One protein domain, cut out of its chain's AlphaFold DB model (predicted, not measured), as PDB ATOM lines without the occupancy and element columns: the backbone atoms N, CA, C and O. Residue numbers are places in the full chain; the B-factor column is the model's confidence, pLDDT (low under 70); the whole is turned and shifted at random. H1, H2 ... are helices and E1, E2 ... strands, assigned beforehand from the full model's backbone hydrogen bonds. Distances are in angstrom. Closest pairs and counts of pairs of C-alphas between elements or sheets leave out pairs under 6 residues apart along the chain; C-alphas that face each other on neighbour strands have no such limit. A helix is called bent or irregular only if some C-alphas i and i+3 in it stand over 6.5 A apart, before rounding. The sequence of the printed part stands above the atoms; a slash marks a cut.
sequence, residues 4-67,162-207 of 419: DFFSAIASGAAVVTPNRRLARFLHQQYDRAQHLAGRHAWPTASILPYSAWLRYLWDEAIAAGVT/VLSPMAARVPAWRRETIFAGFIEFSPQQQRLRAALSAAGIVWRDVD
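Overview. This is residues 4 to 67 and 162 to 207 of the 419 residues of an uncharacterized protein of Betaproteobacteria bacterium (UniProt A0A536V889). A small twisted sheet of four parallel strands, in the order E2 E1 E3 E4, forms the middle, with H2 over one face and H3 rising from the opposite face. H4 and H5 lie side by side beyond H3's face, and H1 grazes the sheet. The printed part has 110 residues, in the order H1 E1 H2 E2 H3 H4 E3 H5 E4, mixed in class. It is compact, with a radius of gyration of the C-alphas of 14.5 A and spans of 43 by 30 by 21 A.

Arrangement. E1, residues 14 to 17, has N 17 and O 48 of E2, residues 47 to 49, at 2.9 A. N 178 of E3, residues 177 to 180, is 2.8 A from O 14. N 204 of E4, residues 203 to 206, is 3.0 A from O 177. H2, residues 20 to 36, runs along the strands over E2 and E1, at a height over the sheet of 10.4 A. E1, H2, E2 form a strand-helix-strand unit, two parallel neighbours joined through a helix, with a right-handed crossover; so do E3, H5, residues 187 to 198, and E4. On the opposite face H3, residues 50 to 63, only just stands up, rising 43 degrees. With residues 57 to 61 alone it touches H4, residues 162 to 169; the closest C-alphas, Trp 58 and Leu 163, are 7.0 A apart. H4 touches H5 at a shallow tilt of 7 degrees, the same way, with C-alphas 164 and 192 closest at 4.9 A. H1, residues 4 to 10, only grazes the sheet. Every O i to N i+4 pair is within hydrogen-bond range in H1, H2, H3 and H5; H4 has 1 of 4, and 3 of 5 O i to N i+3 pairs.

Along the chain. H1 begins at C-alpha 4 (-44.657, 37.752, 9.082), and E4 ends at C-alpha 206 (-39.628, 46.926, 10.979). H2 is 24.3 A long, H3 20.0 A and H5 16.4 A. H4 is irregular, with C-alphas 165 and 168 7.3 A apart.

Size, cuts and confidence. The farthest C-alphas, Gly 38 and Thr 67, are 44.0 A apart. Residues 68 to 161 are not printed, and C-alphas 67 and 162 are 8.8 A apart across the cut. Of the links printed whole, none is long. Of the printed residues, residue 207 alone has a pLDDT under 70, and the mean pLDDT of the printed part is 90.2.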
ATOM      1  N   ASP A   4     -46.055  38.154   9.272       75.50
ATOM      2  CA  ASP A   4     -44.657  37.752   9.082       75.50
ATOM      3  C   ASP A   4     -43.755  38.123  10.268       75.50
ATOM      4  O   ASP A   4     -42.796  37.414  10.572       75.50
ATOM      5  N   PHE A   5     -44.071  39.213  10.977       82.50
ATOM      6  CA  PHE A   5     -43.326  39.632  12.164       82.50
ATOM      7  C   PHE A   5     -43.477  38.626  13.310       82.50
ATOM      8  O   PHE A   5     -42.486  38.193  13.895       82.50
ATOM      9  N   PHE A   6     -44.709  38.207  13.613       82.69
ATOM     10  CA  PHE A   6     -44.953  37.235  14.683       82.69
ATOM     11  C   PHE A   6     -44.480  35.826  14.312       82.69
ATOM     12  O   PHE A   6     -44.029  35.090  15.189       82.69
ATOM     13  N   SER A   7     -44.516  35.471  13.023       83.19
ATOM     14  CA  SER A   7     -43.938  34.220  12.518       83.19
ATOM     15  C   SER A   7     -42.421  34.154  12.741       83.19
ATOM     16  O   SER A   7     -41.902  33.149  13.232       83.19
ATOM     17  N   ALA A   8     -41.708  35.254  12.480       84.62
ATOM     18  CA  ALA A   8     -40.267  35.329  12.718       84.62
ATOM     19  C   ALA A   8     -39.917  35.215  14.211       84.62
ATOM     20  O   ALA A   8     -39.006  34.475  14.578       84.62
ATOM     21  N   ILE A   9     -40.694  35.863  15.091       86.94
ATOM     22  CA  ILE A   9     -40.549  35.696  16.547       86.94
ATOM     23  C   ILE A   9     -40.747  34.234  16.953       86.94
ATOM     24  O   ILE A   9     -39.938  33.687  17.696       86.94
ATOM     25  N   ALA A  10     -41.805  33.588  16.454       86.06
ATOM     26  CA  ALA A  10     -42.082  32.184  16.751       86.06
ATOM     27  C   ALA A  10     -40.985  31.234  16.234       86.06
ATOM     28  O   ALA A  10     -40.795  30.163  16.805       86.06
ATOM     29  N   SER A  11     -40.245  31.644  15.203       85.75
ATOM     30  CA  SER A  11     -39.106  30.907  14.639       85.75
ATOM     31  C   SER A  11     -37.784  31.159  15.384       85.75
ATOM     32  O   SER A  11     -36.753  30.612  15.001       85.75
ATOM     33  N   GLY A  12     -37.797  31.964  16.454       87.38
ATOM     34  CA  GLY A  12     -36.632  32.224  17.306       87.38
ATOM     35  C   GLY A  12     -35.861  33.509  16.990       87.38
ATOM     36  O   GLY A  12     -34.763  33.688  17.521       87.38
ATOM     37  N   ALA A  13     -36.400  34.409  16.160       89.88
ATOM     38  CA  ALA A  13     -35.766  35.701  15.903       89.88
ATOM     39  C   ALA A  13     -35.698  36.563  17.178       89.88
ATOM     40  O   ALA A  13     -36.643  36.619  17.972       89.88
ATOM     41  N   ALA A  14     -34.588  37.281  17.353       92.06
ATOM     42  CA  ALA A  14     -34.447  38.267  18.418       92.06
ATOM     43  C   ALA A  14     -34.998  39.618  17.952       92.06
ATOM     44  O   ALA A  14     -34.520  40.182  16.973       92.06
ATOM     45  N   VAL A  15     -35.977  40.170  18.663       93.88
ATOM     46  CA  VAL A  15     -36.504  41.511  18.399       93.88
ATOM     47  C   VAL A  15     -35.825  42.508  19.320       93.88
ATOM     48  O   VAL A  15     -35.863  42.367  20.542       93.88
ATOM     49  N   VAL A  16     -35.246  43.546  18.736       94.81
ATOM     50  CA  VAL A  16     -34.595  44.645  19.439       94.81
ATOM     51  C   VAL A  16     -35.474  45.882  19.334       94.81
ATOM     52  O   VAL A  16     -35.878  46.271  18.239       94.81
ATOM     53  N   THR A  17     -35.768  46.520  20.465       94.69
ATOM     54  CA  THR A  17     -36.562  47.759  20.530       94.69
ATOM     55  C   THR A  17     -35.728  48.921  21.079       94.69
ATOM     56  O   THR A  17     -34.796  48.693  21.854       94.69
ATOM     57  N   PRO A  18     -36.055  50.191  20.778       91.88
ATOM     58  CA  PRO A  18     -35.352  51.343  21.349       91.88
ATOM     59  C   PRO A  18     -35.503  51.445  22.872       91.88
ATOM     60  O   PRO A  18     -34.631  51.981  23.550       91.88
ATOM     61  N   ASN A  19     -36.609  50.950  23.442       89.56
ATOM     62  CA  ASN A  19     -36.890  51.080  24.870       89.56
ATOM     63  C   ASN A  19     -37.711  49.909  25.441       89.56
ATOM     64  O   ASN A  19     -38.342  49.132  24.719       89.56
ATOM     65  N   ARG A  20     -37.715  49.815  26.780       89.31
ATOM     66  CA  ARG A  20     -38.433  48.784  27.554       89.31
ATOM     67  C   ARG A  20     -39.943  48.818  27.338       89.31
ATOM     68  O   ARG A  20     -40.593  47.778  27.401       89.31
ATOM     69  N   ARG A  21     -40.511  50.004  27.095       85.19
ATOM     70  CA  ARG A  21     -41.955  50.171  26.909       85.19
ATOM     71  C   ARG A  21     -42.419  49.460  25.643       85.19
ATOM     72  O   ARG A  21     -43.373  48.690  25.722       85.19
ATOM     73  N   LEU A  22     -41.732  49.678  24.523       88.25
ATOM     74  CA  LEU A  22     -42.058  49.000  23.275       88.25
ATOM     75  C   LEU A  22     -41.801  47.493  23.379       88.25
ATOM     76  O   LEU A  22     -42.647  46.723  22.942       88.25
ATOM     77  N   ALA A  23     -40.715  47.062  24.037       91.00
ATOM     78  CA  ALA A  23     -40.469  45.634  24.269       91.00
ATOM     79  C   ALA A  23     -41.650  44.970  24.993       91.00
ATOM     80  O   ALA A  23     -42.185  43.971  24.523       91.00
ATOM     81  N   ARG A  24     -42.114  45.567  26.100       89.81
ATOM     82  CA  ARG A  24     -43.262  45.061  26.866       89.81
ATOM     83  C   ARG A  24     -44.553  45.047  26.046       89.81
ATOM     84  O   ARG A  24     -45.304  44.083  26.129       89.81
ATOM     85  N   PHE A  25     -44.807  46.095  25.264       88.19
ATOM     86  CA  PHE A  25     -45.972  46.140  24.379       88.19
ATOM     87  C   PHE A  25     -45.935  45.008  23.345       88.19
ATOM     88  O   PHE A  25     -46.927  44.311  23.167       88.19
ATOM     89  N   LEU A  26     -44.790  44.782  22.697       89.75
ATOM     90  CA  LEU A  26     -44.646  43.727  21.695       89.75
ATOM     91  C   LEU A  26     -44.748  42.322  22.299       89.75
ATOM     92  O   LEU A  26     -45.357  41.460  21.673       89.75
ATOM     93  N   HIS A  27     -44.241  42.114  23.521       91.38
ATOM     94  CA  HIS A  27     -44.479  40.883  24.290       91.38
ATOM     95  C   HIS A  27     -45.974  40.628  24.478       91.38
ATOM     96  O   HIS A  27     -46.474  39.584  24.077       91.38
ATOM     97  N   GLN A  28     -46.718  41.619  24.977       89.81
ATOM     98  CA  GLN A  28     -48.165  41.498  25.185       89.81
ATOM     99  C   GLN A  28     -48.932  41.230  23.884       89.81
ATOM    100  O   GLN A  28     -49.878  40.443  23.874       89.81
ATOM    101  N   GLN A  29     -48.542  41.877  22.783       88.62
ATOM    102  CA  GLN A  29     -49.162  41.645  21.477       88.62
ATOM    103  C   GLN A  29     -48.873  40.236  20.953       88.62
ATOM    104  O   GLN A  29     -49.777  39.594  20.421       88.62
ATOM    105  N   TYR A  30     -47.643  39.744  21.132       89.81
ATOM    106  CA  TYR A  30     -47.286  38.374  20.782       89.81
ATOM    107  C   TYR A  30     -48.095  37.374  21.610       89.81
ATOM    108  O   TYR A  30     -48.787  36.542  21.035       89.81
ATOM    109  N   ASP A  31     -48.105  37.512  22.936       90.62
ATOM    110  CA  ASP A  31     -48.845  36.621  23.834       90.62
ATOM    111  C   ASP A  31     -50.345  36.596  23.513       90.62
ATOM    112  O   ASP A  31     -50.960  35.530  23.437       90.62
ATOM    113  N   ARG A  32     -50.935  37.763  23.223       89.38
ATOM    114  CA  ARG A  32     -52.328  37.860  22.773       89.38
ATOM    115  C   ARG A  32     -52.551  37.124  21.454       89.38
ATOM    116  O   ARG A  32     -53.548  36.418  21.326       89.38
ATOM    117  N   ALA A  33     -51.654  37.272  20.481       87.50
ATOM    118  CA  ALA A  33     -51.756  36.576  19.202       87.50
ATOM    119  C   ALA A  33     -51.634  35.050  19.366       87.50
ATOM    120  O   ALA A  33     -52.400  34.309  18.751       87.50
ATOM    121  N   GLN A  34     -50.734  34.571  20.233       90.00
ATOM    122  CA  GLN A  34     -50.596  33.144  20.536       90.00
ATOM    123  C   GLN A  34     -51.854  32.580  21.202       90.00
ATOM    124  O   GLN A  34     -52.319  31.504  20.820       90.00
ATOM    125  N   HIS A  35     -52.429  33.328  22.145       90.12
ATOM    126  CA  HIS A  35     -53.667  32.953  22.814       90.12
ATOM    127  C   HIS A  35     -54.858  32.901  21.845       90.12
ATOM    128  O   HIS A  35     -55.593  31.919  21.825       90.12
ATOM    129  N   LEU A  36     -55.015  33.918  20.987       89.12
ATOM    130  CA  LEU A  36     -56.061  33.950  19.955       89.12
ATOM    131  C   LEU A  36     -55.898  32.834  18.913       89.12
ATOM    132  O   LEU A  36     -56.888  32.372  18.354       89.12
ATOM    133  N   ALA A  37     -54.670  32.363  18.684       88.00
ATOM    134  CA  ALA A  37     -54.388  31.184  17.866       88.00
ATOM    135  C   ALA A  37     -54.689  29.847  18.584       88.00
ATOM    136  O   ALA A  37     -54.348  28.787  18.062       88.00
ATOM    137  N   GLY A  38     -55.292  29.876  19.780       92.31
ATOM    138  CA  GLY A  38     -55.700  28.691  20.538       92.31
ATOM    139  C   GLY A  38     -54.559  27.962  21.248       92.31
ATOM    140  O   GLY A  38     -54.740  26.833  21.701       92.31
ATOM    141  N   ARG A  39     -53.367  28.565  21.349       90.56
ATOM    142  CA  ARG A  39     -52.262  27.967  22.109       90.56
ATOM    143  C   ARG A  39     -52.491  28.169  23.607       90.56
ATOM    144  O   ARG A  39     -52.960  29.218  24.038       90.56
ATOM    145  N   HIS A  40     -52.103  27.173  24.400       89.19
ATOM    146  CA  HIS A  40     -52.144  27.232  25.868       89.19
ATOM    147  C   HIS A  40     -50.761  27.429  26.503       89.19
ATOM    148  O   HIS A  40     -50.666  27.849  27.650       89.19
ATOM    149  N   ALA A  41     -49.693  27.145  25.754       90.81
ATOM    150  CA  ALA A  41     -48.312  27.392  26.140       90.81
ATOM    151  C   ALA A  41     -47.472  27.654  24.882       90.81
ATOM    152  O   ALA A  41     -47.724  27.070  23.826       90.81
ATOM    153  N   TRP A  42     -46.485  28.541  24.988       92.62
ATOM    154  CA  TRP A  42     -45.527  28.849  23.929       92.62
ATOM    155  C   TRP A  42     -44.194  29.305  24.538       92.62
ATOM    156  O   TRP A  42     -44.178  29.786  25.672       92.62
ATOM    157  N   PRO A  43     -43.073  29.167  23.811       89.38
ATOM    158  CA  PRO A  43     -41.800  29.737  24.234       89.38
ATOM    159  C   PRO A  43     -41.896  31.257  24.397       89.38
ATOM    160  O   PRO A  43     -42.520  31.937  23.579       89.38
ATOM    161  N   THR A  44     -41.251  31.800  25.429       89.56
ATOM    162  CA  THR A  44     -41.160  33.250  25.615       89.56
ATOM    163  C   THR A  44     -40.400  33.881  24.452       89.56
ATOM    164  O   THR A  44     -39.285  33.471  24.129       89.56
ATOM    165  N   ALA A  45     -40.998  34.895  23.829       90.81
ATOM    166  CA  ALA A  45     -40.389  35.617  22.722       90.81
ATOM    167  C   ALA A  45     -39.099  36.337  23.151       90.81
ATOM    168  O   ALA A  45     -39.041  36.962  24.208       90.81
ATOM    169  N   SER A  46     -38.062  36.334  22.310       93.25
ATOM    170  CA  SER A  46     -36.830  37.090  22.576       93.25
ATOM    171  C   SER A  46     -36.990  38.558  22.166       93.25
ATOM    172  O   SER A  46     -36.430  38.984  21.159       93.25
ATOM    173  N   ILE A  47     -37.754  39.342  22.932       94.50
ATOM    174  CA  ILE A  47     -37.967  40.779  22.678       94.50
ATOM    175  C   ILE A  47     -37.246  41.595  23.751       94.50
ATOM    176  O   ILE A  47     -37.628  41.582  24.926       94.50
ATOM    177  N   LEU A  48     -36.198  42.312  23.347       95.38
ATOM    178  CA  LEU A  48     -35.259  42.984  24.239       95.38
ATOM    179  C   LEU A  48     -35.126  44.474  23.889       95.38
ATOM    180  O   LEU A  48     -34.995  44.826  22.718       95.38
ATOM    181  N   PRO A  49     -35.084  45.379  24.883       95.69
ATOM    182  CA  PRO A  49     -34.627  46.741  24.637       95.69
ATOM    183  C   PRO A  49     -33.142  46.740  24.245       95.69
ATOM    184  O   PRO A  49     -32.373  45.920  24.748       95.69
ATOM    185  N   TYR A  50     -32.722  47.700  23.417       95.50
ATOM    186  CA  TYR A  50     -31.367  47.800  22.860       95.50
ATOM    187  C   TYR A  50     -30.263  47.631  23.911       95.50
ATOM    188  O   TYR A  50     -29.342  46.844  23.724       95.50
ATOM    189  N   SER A  51     -30.386  48.293  25.065       94.06
ATOM    190  CA  SER A  51     -29.402  48.182  26.149       94.06
ATOM    191  C   SER A  51     -29.316  46.782  26.768       94.06
ATOM    192  O   SER A  51     -28.225  46.350  27.131       94.06
ATOM    193  N   ALA A  52     -30.432  46.054  26.874       95.12
ATOM    194  CA  ALA A  52     -30.422  44.667  27.337       95.12
ATOM    195  C   ALA A  52     -29.877  43.724  26.262       95.12
ATOM    196  O   ALA A  52     -29.156  42.790  26.587       95.12
ATOM    197  N   TRP A  53     -30.169  43.998  24.988       95.62
ATOM    198  CA  TRP A  53     -29.601  43.245  23.875       95.62
ATOM    199  C   TRP A  53     -28.075  43.390  23.803       95.62
ATOM    200  O   TRP A  53     -27.388  42.388  23.661       95.62
ATOM    201  N   LEU A  54     -27.515  44.588  24.013       95.81
ATOM    202  CA  LEU A  54     -26.057  44.757  24.097       95.81
ATOM    203  C   LEU A  54     -25.431  43.957  25.246       95.81
ATOM    204  O   LEU A  54     -24.378  43.354  25.060       95.81
ATOM    205  N   ARG A  55     -26.072  43.927  26.423       95.00
ATOM    206  CA  ARG A  55     -25.618  43.089  27.549       95.00
ATOM    207  C   ARG A  55     -25.672  41.609  27.197       95.00
ATOM    208  O   ARG A  55     -24.714  40.896  27.439       95.00
ATOM    209  N   TYR A  56     -26.748  41.183  26.546       94.25
ATOM    210  CA  TYR A  56     -26.870  39.818  26.060       94.25
ATOM    211  C   TYR A  56     -25.734  39.449  25.090       94.25
ATOM    212  O   TYR A  56     -25.099  38.411  25.247       94.25
ATOM    213  N   LEU A  57     -25.413  40.318  24.123       94.62
ATOM    214  CA  LEU A  57     -24.267  40.104  23.234       94.62
ATOM    215  C   LEU A  57     -22.948  40.039  24.016       94.62
ATOM    216  O   LEU A  57     -22.106  39.197  23.719       94.62
ATOM    217  N   TRP A  58     -22.770  40.900  25.019       95.62
ATOM    218  CA  TRP A  58     -21.592  40.899  25.886       95.62
ATOM    219  C   TRP A  58     -21.413  39.583  26.643       95.62
ATOM    220  O   TRP A  58     -20.321  39.019  26.620       95.62
ATOM    221  N   ASP A  59     -22.482  39.049  27.232       94.12
ATOM    222  CA  ASP A  59     -22.447  37.773  27.950       94.12
ATOM    223  C   ASP A  59     -22.068  36.614  27.009       94.12
ATOM    224  O   ASP A  59     -21.223  35.782  27.339       94.12
ATOM    225  N   GLU A  60     -22.605  36.606  25.786       94.06
ATOM    226  CA  GLU A  60     -22.229  35.642  24.742       94.06
ATOM    227  C   GLU A  60     -20.759  35.801  24.301       94.06
ATOM    228  O   GLU A  60     -20.072  34.815  24.035       94.06
ATOM    229  N   ALA A  61     -20.236  37.031  24.250       94.19
ATOM    230  CA  ALA A  61     -18.823  37.280  23.965       94.19
ATOM    231  C   ALA A  61     -17.904  36.788  25.095       94.19
ATOM    232  O   ALA A  61     -16.824  36.257  24.810       94.19
ATOM    233  N   ILE A  62     -18.323  36.934  26.358       93.31
ATOM    234  CA  ILE A  62     -17.622  36.356  27.513       93.31
ATOM    235  C   ILE A  62     -17.615  34.832  27.390       93.31
ATOM    236  O   ILE A  62     -16.548  34.225  27.478       93.31
ATOM    237  N   ALA A  63     -18.772  34.220  27.129       92.69
ATOM    238  CA  ALA A  63     -18.896  32.772  26.974       92.69
ATOM    239  C   ALA A  63     -18.030  32.230  25.821       92.69
ATOM    240  O   ALA A  63     -17.436  31.160  25.937       92.69
ATOM    241  N   ALA A  64     -17.896  32.995  24.735       92.56
ATOM    242  CA  ALA A  64     -17.020  32.671  23.610       92.56
ATOM    243  C   ALA A  64     -15.524  32.959  23.871       92.56
ATOM    244  O   ALA A  64     -14.687  32.655  23.020       92.56
ATOM    245  N   GLY A  65     -15.164  33.572  25.006       92.56
ATOM    246  CA  GLY A  65     -13.779  33.899  25.361       92.56
ATOM    247  C   GLY A  65     -13.142  34.985  24.486       92.56
ATOM    248  O   GLY A  65     -11.916  35.066  24.386       92.56
ATOM    249  N   VAL A  66     -13.942  35.826  23.817       92.44
ATOM    250  CA  VAL A  66     -13.432  36.799  22.829       92.44
ATOM    251  C   VAL A  66     -13.180  38.195  23.396       92.44
ATOM    252  O   VAL A  66     -12.619  39.041  22.694       92.44
ATOM    253  N   THR A  67     -13.535  38.425  24.663       88.88
ATOM    254  CA  THR A  67     -13.412  39.722  25.351       88.88
ATOM    255  C   THR A  67     -11.983  40.078  25.767       88.88
ATOM    256  O   THR A  67     -11.723  41.205  26.190       88.88
ATOM    257  N   VAL A 162     -17.255  48.368  21.391       93.12
ATOM    258  CA  VAL A 162     -16.444  47.227  21.859       93.12
ATOM    259  C   VAL A 162     -16.918  45.896  21.266       93.12
ATOM    260  O   VAL A 162     -16.091  45.051  20.927       93.12
ATOM    261  N   LEU A 163     -18.231  45.705  21.110       94.38
ATOM    262  CA  LEU A 163     -18.819  44.490  20.536       94.38
ATOM    263  C   LEU A 163     -18.613  44.390  19.020       94.38
ATOM    264  O   LEU A 163     -18.463  43.289  18.494       94.38
ATOM    265  N   SER A 164     -18.571  45.525  18.320       93.06
ATOM    266  CA  SER A 164     -18.424  45.589  16.858       93.06
ATOM    267  C   SER A 164     -17.276  44.713  16.308       93.06
ATOM    268  O   SER A 164     -17.546  43.841  15.482       93.06
ATOM    269  N   PRO A 165     -16.014  44.825  16.777       91.94
ATOM    270  CA  PRO A 165     -14.917  43.978  16.293       91.94
ATOM    271  C   PRO A 165     -15.027  42.499  16.707       91.94
ATOM    272  O   PRO A 165     -14.287  41.661  16.193       91.94
ATOM    273  N   MET A 166     -15.923  42.150  17.636       93.19
ATOM    274  CA  MET A 166     -16.132  40.771  18.093       93.19
ATOM    275  C   MET A 166     -17.148  40.012  17.230       93.19
ATOM    276  O   MET A 166     -17.186  38.785  17.296       93.19
ATOM    277  N   ALA A 167     -17.910  40.707  16.376       90.81
ATOM    278  CA  ALA A 167     -19.035  40.147  15.625       90.81
ATOM    279  C   ALA A 167     -18.716  38.863  14.849       90.81
ATOM    280  O   ALA A 167     -19.455  37.885  14.934       90.81
ATOM    281  N   ALA A 168     -17.584  38.819  14.145       89.50
ATOM    282  CA  ALA A 168     -17.192  37.639  13.373       89.50
ATOM    283  C   ALA A 168     -16.792  36.432  14.246       89.50
ATOM    284  O   ALA A 168     -16.841  35.290  13.782       89.50
ATOM    285  N   ARG A 169     -16.400  36.684  15.503       92.06
ATOM    286  CA  ARG A 169     -15.797  35.711  16.425       92.06
ATOM    287  C   ARG A 169     -16.808  35.052  17.366       92.06
ATOM    288  O   ARG A 169     -16.420  34.133  18.079       92.06
ATOM    289  N   VAL A 170     -18.073  35.483  17.366       91.50
ATOM    290  CA  VAL A 170     -19.127  34.931  18.237       91.50
ATOM    291  C   VAL A 170     -20.226  34.268  17.395       91.50
ATOM    292  O   VAL A 170     -21.157  34.937  16.945       91.50
ATOM    293  N   PRO A 171     -20.162  32.942  17.160       85.50
ATOM    294  CA  PRO A 171     -21.131  32.248  16.312       85.50
ATOM    295  C   PRO A 171     -22.585  32.351  16.782       85.50
ATOM    296  O   PRO A 171     -23.484  32.409  15.945       85.50
ATOM    297  N   ALA A 172     -22.815  32.435  18.096       87.00
ATOM    298  CA  ALA A 172     -24.145  32.544  18.700       87.00
ATOM    299  C   ALA A 172     -24.921  33.812  18.288       87.00
ATOM    300  O   ALA A 172     -26.136  33.899  18.493       87.00
ATOM    301  N   TRP A 173     -24.247  34.803  17.697       89.94
ATOM    302  CA  TRP A 173     -24.888  36.020  17.205       89.94
ATOM    303  C   TRP A 173     -25.535  35.852  15.824       89.94
ATOM    304  O   TRP A 173     -26.323  36.704  15.434       89.94
ATOM    305  N   ARG A 174     -25.292  34.744  15.104       84.81
ATOM    306  CA  ARG A 174     -25.851  34.457  13.759       84.81
ATOM    307  C   ARG A 174     -27.344  34.109  13.733       84.81
ATOM    308  O   ARG A 174     -27.810  33.437  12.818       84.81
ATOM    309  N   ARG A 175     -28.101  34.575  14.723       84.00
ATOM    310  CA  ARG A 175     -29.561  34.472  14.744       84.00
ATOM    311  C   ARG A 175     -30.176  35.653  14.002       84.00
ATOM    312  O   ARG A 175     -29.629  36.756  14.026       84.00
ATOM    313  N   GLU A 176     -31.338  35.435  13.401       89.00
ATOM    314  CA  GLU A 176     -32.097  36.528  12.806       89.00
ATOM    315  C   GLU A 176     -32.423  37.589  13.869       89.00
ATOM    316  O   GLU A 176     -32.915  37.268  14.955       89.00
ATOM    317  N   THR A 177     -32.127  38.851  13.556       91.25
ATOM    318  CA  THR A 177     -32.383  39.988  14.451       91.25
ATOM    319  C   THR A 177     -33.326  40.988  13.789       91.25
ATOM    320  O   THR A 177     -33.121  41.391  12.651       91.25
ATOM    321  N   ILE A 178     -34.367  41.425  14.488       91.94
ATOM    322  CA  ILE A 178     -35.350  42.380  13.969       91.94
ATOM    323  C   ILE A 178     -35.264  43.662  14.787       91.94
ATOM    324  O   ILE A 178     -35.530  43.640  15.985       91.94
ATOM    325  N   PHE A 179     -34.937  44.785  14.156       91.88
ATOM    326  CA  PHE A 179     -34.996  46.092  14.807       91.88
ATOM    327  C   PHE A 179     -36.392  46.680  14.617       91.88
ATOM    328  O   PHE A 179     -36.803  46.981  13.500       91.88
ATOM    329  N   ALA A 180     -37.135  46.824  15.714       91.00
ATOM    330  CA  ALA A 180     -38.519  47.279  15.692       91.00
ATOM    331  C   ALA A 180     -38.663  48.657  16.343       91.00
ATOM    332  O   ALA A 180     -38.376  48.840  17.531       91.00
ATOM    333  N   GLY A 181     -39.164  49.609  15.558       87.62
ATOM    334  CA  GLY A 181     -39.575  50.933  16.023       87.62
ATOM    335  C   GLY A 181     -38.463  51.911  16.379       87.62
ATOM    336  O   GLY A 181     -38.657  52.777  17.233       87.62
ATOM    337  N   PHE A 182     -37.313  51.793  15.723       88.94
ATOM    338  CA  PHE A 182     -36.302  52.847  15.711       88.94
ATOM    339  C   PHE A 182     -36.713  53.919  14.697       88.94
ATOM    340  O   PHE A 182     -36.993  53.592  13.552       88.94
ATOM    341  N   ILE A 183     -36.767  55.185  15.126       85.25
ATOM    342  CA  ILE A 183     -37.021  56.326  14.226       85.25
ATOM    343  C   ILE A 183     -35.732  56.686  13.484       85.25
ATOM    344  O   ILE A 183     -35.722  56.872  12.274       85.25
ATOM    345  N   GLU A 184     -34.638  56.753  14.235       88.44
ATOM    346  CA  GLU A 184     -33.298  56.997  13.735       88.44
ATOM    347  C   GLU A 184     -32.328  56.102  14.505       88.44
ATOM    348  O   GLU A 184     -32.529  55.811  15.691       88.44
ATOM    349  N   PHE A 185     -31.280  55.657  13.819       90.69
ATOM    350  CA  PHE A 185     -30.175  54.946  14.440       90.69
ATOM    351  C   PHE A 185     -29.002  55.889  14.637       90.69
ATOM    352  O   PHE A 185     -28.556  56.522  13.679       90.69
ATOM    353  N   SER A 186     -28.441  55.899  15.842       93.25
ATOM    354  CA  SER A 186     -27.225  56.658  16.106       93.25
ATOM    355  C   SER A 186     -26.043  56.115  15.278       93.25
ATOM    356  O   SER A 186     -26.002  54.919  14.964       93.25
ATOM    357  N   PRO A 187     -25.035  56.941  14.956       94.56
ATOM    358  CA  PRO A 187     -23.806  56.498  14.297       94.56
ATOM    359  C   PRO A 187     -23.169  55.259  14.941       94.56
ATOM    360  O   PRO A 187     -22.727  54.351  14.237       94.56
ATOM    361  N   GLN A 188     -23.167  55.163  16.274       94.50
ATOM    362  CA  GLN A 188     -22.673  53.979  16.985       94.50
ATOM    363  C   GLN A 188     -23.492  52.716  16.697       94.50
ATOM    364  O   GLN A 188     -22.934  51.647  16.451       94.50
ATOM    365  N   GLN A 189     -24.823  52.836  16.693       94.19
ATOM    366  CA  GLN A 189     -25.719  51.733  16.345       94.19
ATOM    367  C   GLN A 189     -25.496  51.279  14.903       94.19
ATOM    368  O   GLN A 189     -25.457  50.079  14.634       94.19
ATOM    369  N   GLN A 190     -25.306  52.224  13.980       93.31
ATOM    370  CA  GLN A 190     -25.019  51.922  12.579       93.31
ATOM    371  C   GLN A 190     -23.693  51.165  12.423       93.31
ATOM    372  O   GLN A 190     -23.652  50.169  11.703       93.31
ATOM    373  N   ARG A 191     -22.634  51.563  13.146       92.69
ATOM    374  CA  ARG A 191     -21.346  50.843  13.152       92.69
ATOM    375  C   ARG A 191     -21.494  49.402  13.634       92.69
ATOM    376  O   ARG A 191     -21.008  48.490  12.964       92.69
ATOM    377  N   LEU A 192     -22.207  49.183  14.740       93.62
ATOM    378  CA  LEU A 192     -22.465  47.833  15.241       93.62
ATOM    379  C   LEU A 192     -23.266  47.008  14.225       93.62
ATOM    380  O   LEU A 192     -22.893  45.879  13.921       93.62
ATOM    381  N   ARG A 193     -24.329  47.571  13.644       92.38
ATOM    382  CA  ARG A 193     -25.140  46.892  12.618       92.38
ATOM    383  C   ARG A 193     -24.326  46.533  11.379       92.38
ATOM    384  O   ARG A 193     -24.477  45.427  10.860       92.38
ATOM    385  N   ALA A 194     -23.443  47.424  10.934       92.38
ATOM    386  CA  ALA A 194     -22.533  47.160   9.827       92.38
ATOM    387  C   ALA A 194     -21.569  46.010  10.158       92.38
ATOM    388  O   ALA A 194     -21.405  45.101   9.347       92.38
ATOM    389  N   ALA A 195     -20.996  45.994  11.366       92.44
ATOM    390  CA  ALA A 195     -20.107  44.924  11.814       92.44
ATOM    391  C   ALA A 195     -20.822  43.565  11.932       92.44
ATOM    392  O   ALA A 195     -20.283  42.540  11.516       92.44
ATOM    393  N   LEU A 196     -22.055  43.554  12.447       91.19
ATOM    394  CA  LEU A 196     -22.886  42.350  12.533       91.19
ATOM    395  C   LEU A 196     -23.273  41.835  11.138       91.19
ATOM    396  O   LEU A 196     -23.158  40.639  10.871       91.19
ATOM    397  N   SER A 197     -23.658  42.733  10.227       90.94
ATOM    398  CA  SER A 197     -23.957  42.392   8.829       90.94
ATOM    399  C   SER A 197     -22.738  41.779   8.129       90.94
ATOM    400  O   SER A 197     -22.832  40.703   7.541       90.94
ATOM    401  N   ALA A 198     -21.557  42.387   8.292       90.62
ATOM    402  CA  ALA A 198     -20.299  41.867   7.753       90.62
ATOM    403  C   ALA A 198     -19.916  40.486   8.327       90.62
ATOM    404  O   ALA A 198     -19.239  39.707   7.661       90.62
ATOM    405  N   ALA A 199     -20.375  40.152   9.537       88.38
ATOM    406  CA  ALA A 199     -20.197  38.836  10.157       88.38
ATOM    407  C   ALA A 199     -21.208  37.766   9.677       88.38
ATOM    408  O   ALA A 199     -21.136  36.609  10.120       88.38
ATOM    409  N   GLY A 200     -22.128  38.137   8.777       85.25
ATOM    410  CA  GLY A 200     -23.159  37.269   8.202       85.25
ATOM    411  C   GLY A 200     -24.457  37.209   9.010       85.25
ATOM    412  O   GLY A 200     -25.227  36.266   8.845       85.25
ATOM    413  N   ILE A 201     -24.698  38.167   9.912       85.06
ATOM    414  CA  ILE A 201     -25.928  38.219  10.712       85.06
ATOM    415  C   ILE A 201     -27.024  38.881   9.883       85.06
ATOM    416  O   ILE A 201     -26.928  40.057   9.530       85.06
ATOM    417  N   VAL A 202     -28.079  38.120   9.600       84.25
ATOM    418  CA  VAL A 202     -29.263  38.627   8.906       84.25
ATOM    419  C   VAL A 202     -30.091  39.444   9.885       84.25
ATOM    420  O   VAL A 202     -30.484  38.955  10.948       84.25
ATOM    421  N   TRP A 203     -30.382  40.685   9.516       85.50
ATOM    422  CA  TRP A 203     -31.318  41.508  10.261       85.50
ATOM    423  C   TRP A 203     -32.305  42.223   9.345       85.50
ATOM    424  O   TRP A 203     -32.045  42.421   8.159       85.50
ATOM    425  N   ARG A 204     -33.463  42.575   9.907       87.38
ATOM    426  CA  ARG A 204     -34.535  43.309   9.225       87.38
ATOM    427  C   ARG A 204     -34.991  44.484  10.074       87.38
ATOM    428  O   ARG A 204     -35.111  44.355  11.292       87.38
ATOM    429  N   ASP A 205     -35.283  45.597   9.419       85.88
ATOM    430  CA  ASP A 205     -35.934  46.735  10.057       85.88
ATOM    431  C   ASP A 205     -37.447  46.604   9.893       85.88
ATOM    432  O   ASP A 205     -37.951  46.259   8.822       85.88
ATOM    433  N   VAL A 206     -38.171  46.846  10.980       83.50
ATOM    434  CA  VAL A 206     -39.628  46.926  10.979       83.50
ATOM    435  C   VAL A 206     -40.011  48.274  11.552       83.50
ATOM    436  O   VAL A 206     -39.956  48.503  12.768       83.50
ATOM    437  N   ASP A 207     -40.427  49.159  10.656       69.50
ATOM    438  CA  ASP A 207     -40.979  50.445  11.039       69.50
ATOM    439  C   ASP A 207     -42.269  50.218  11.824       69.50
ATOM    440  O   ASP A 207     -43.209  49.558  11.373       69.50
TER     441      ASP A 207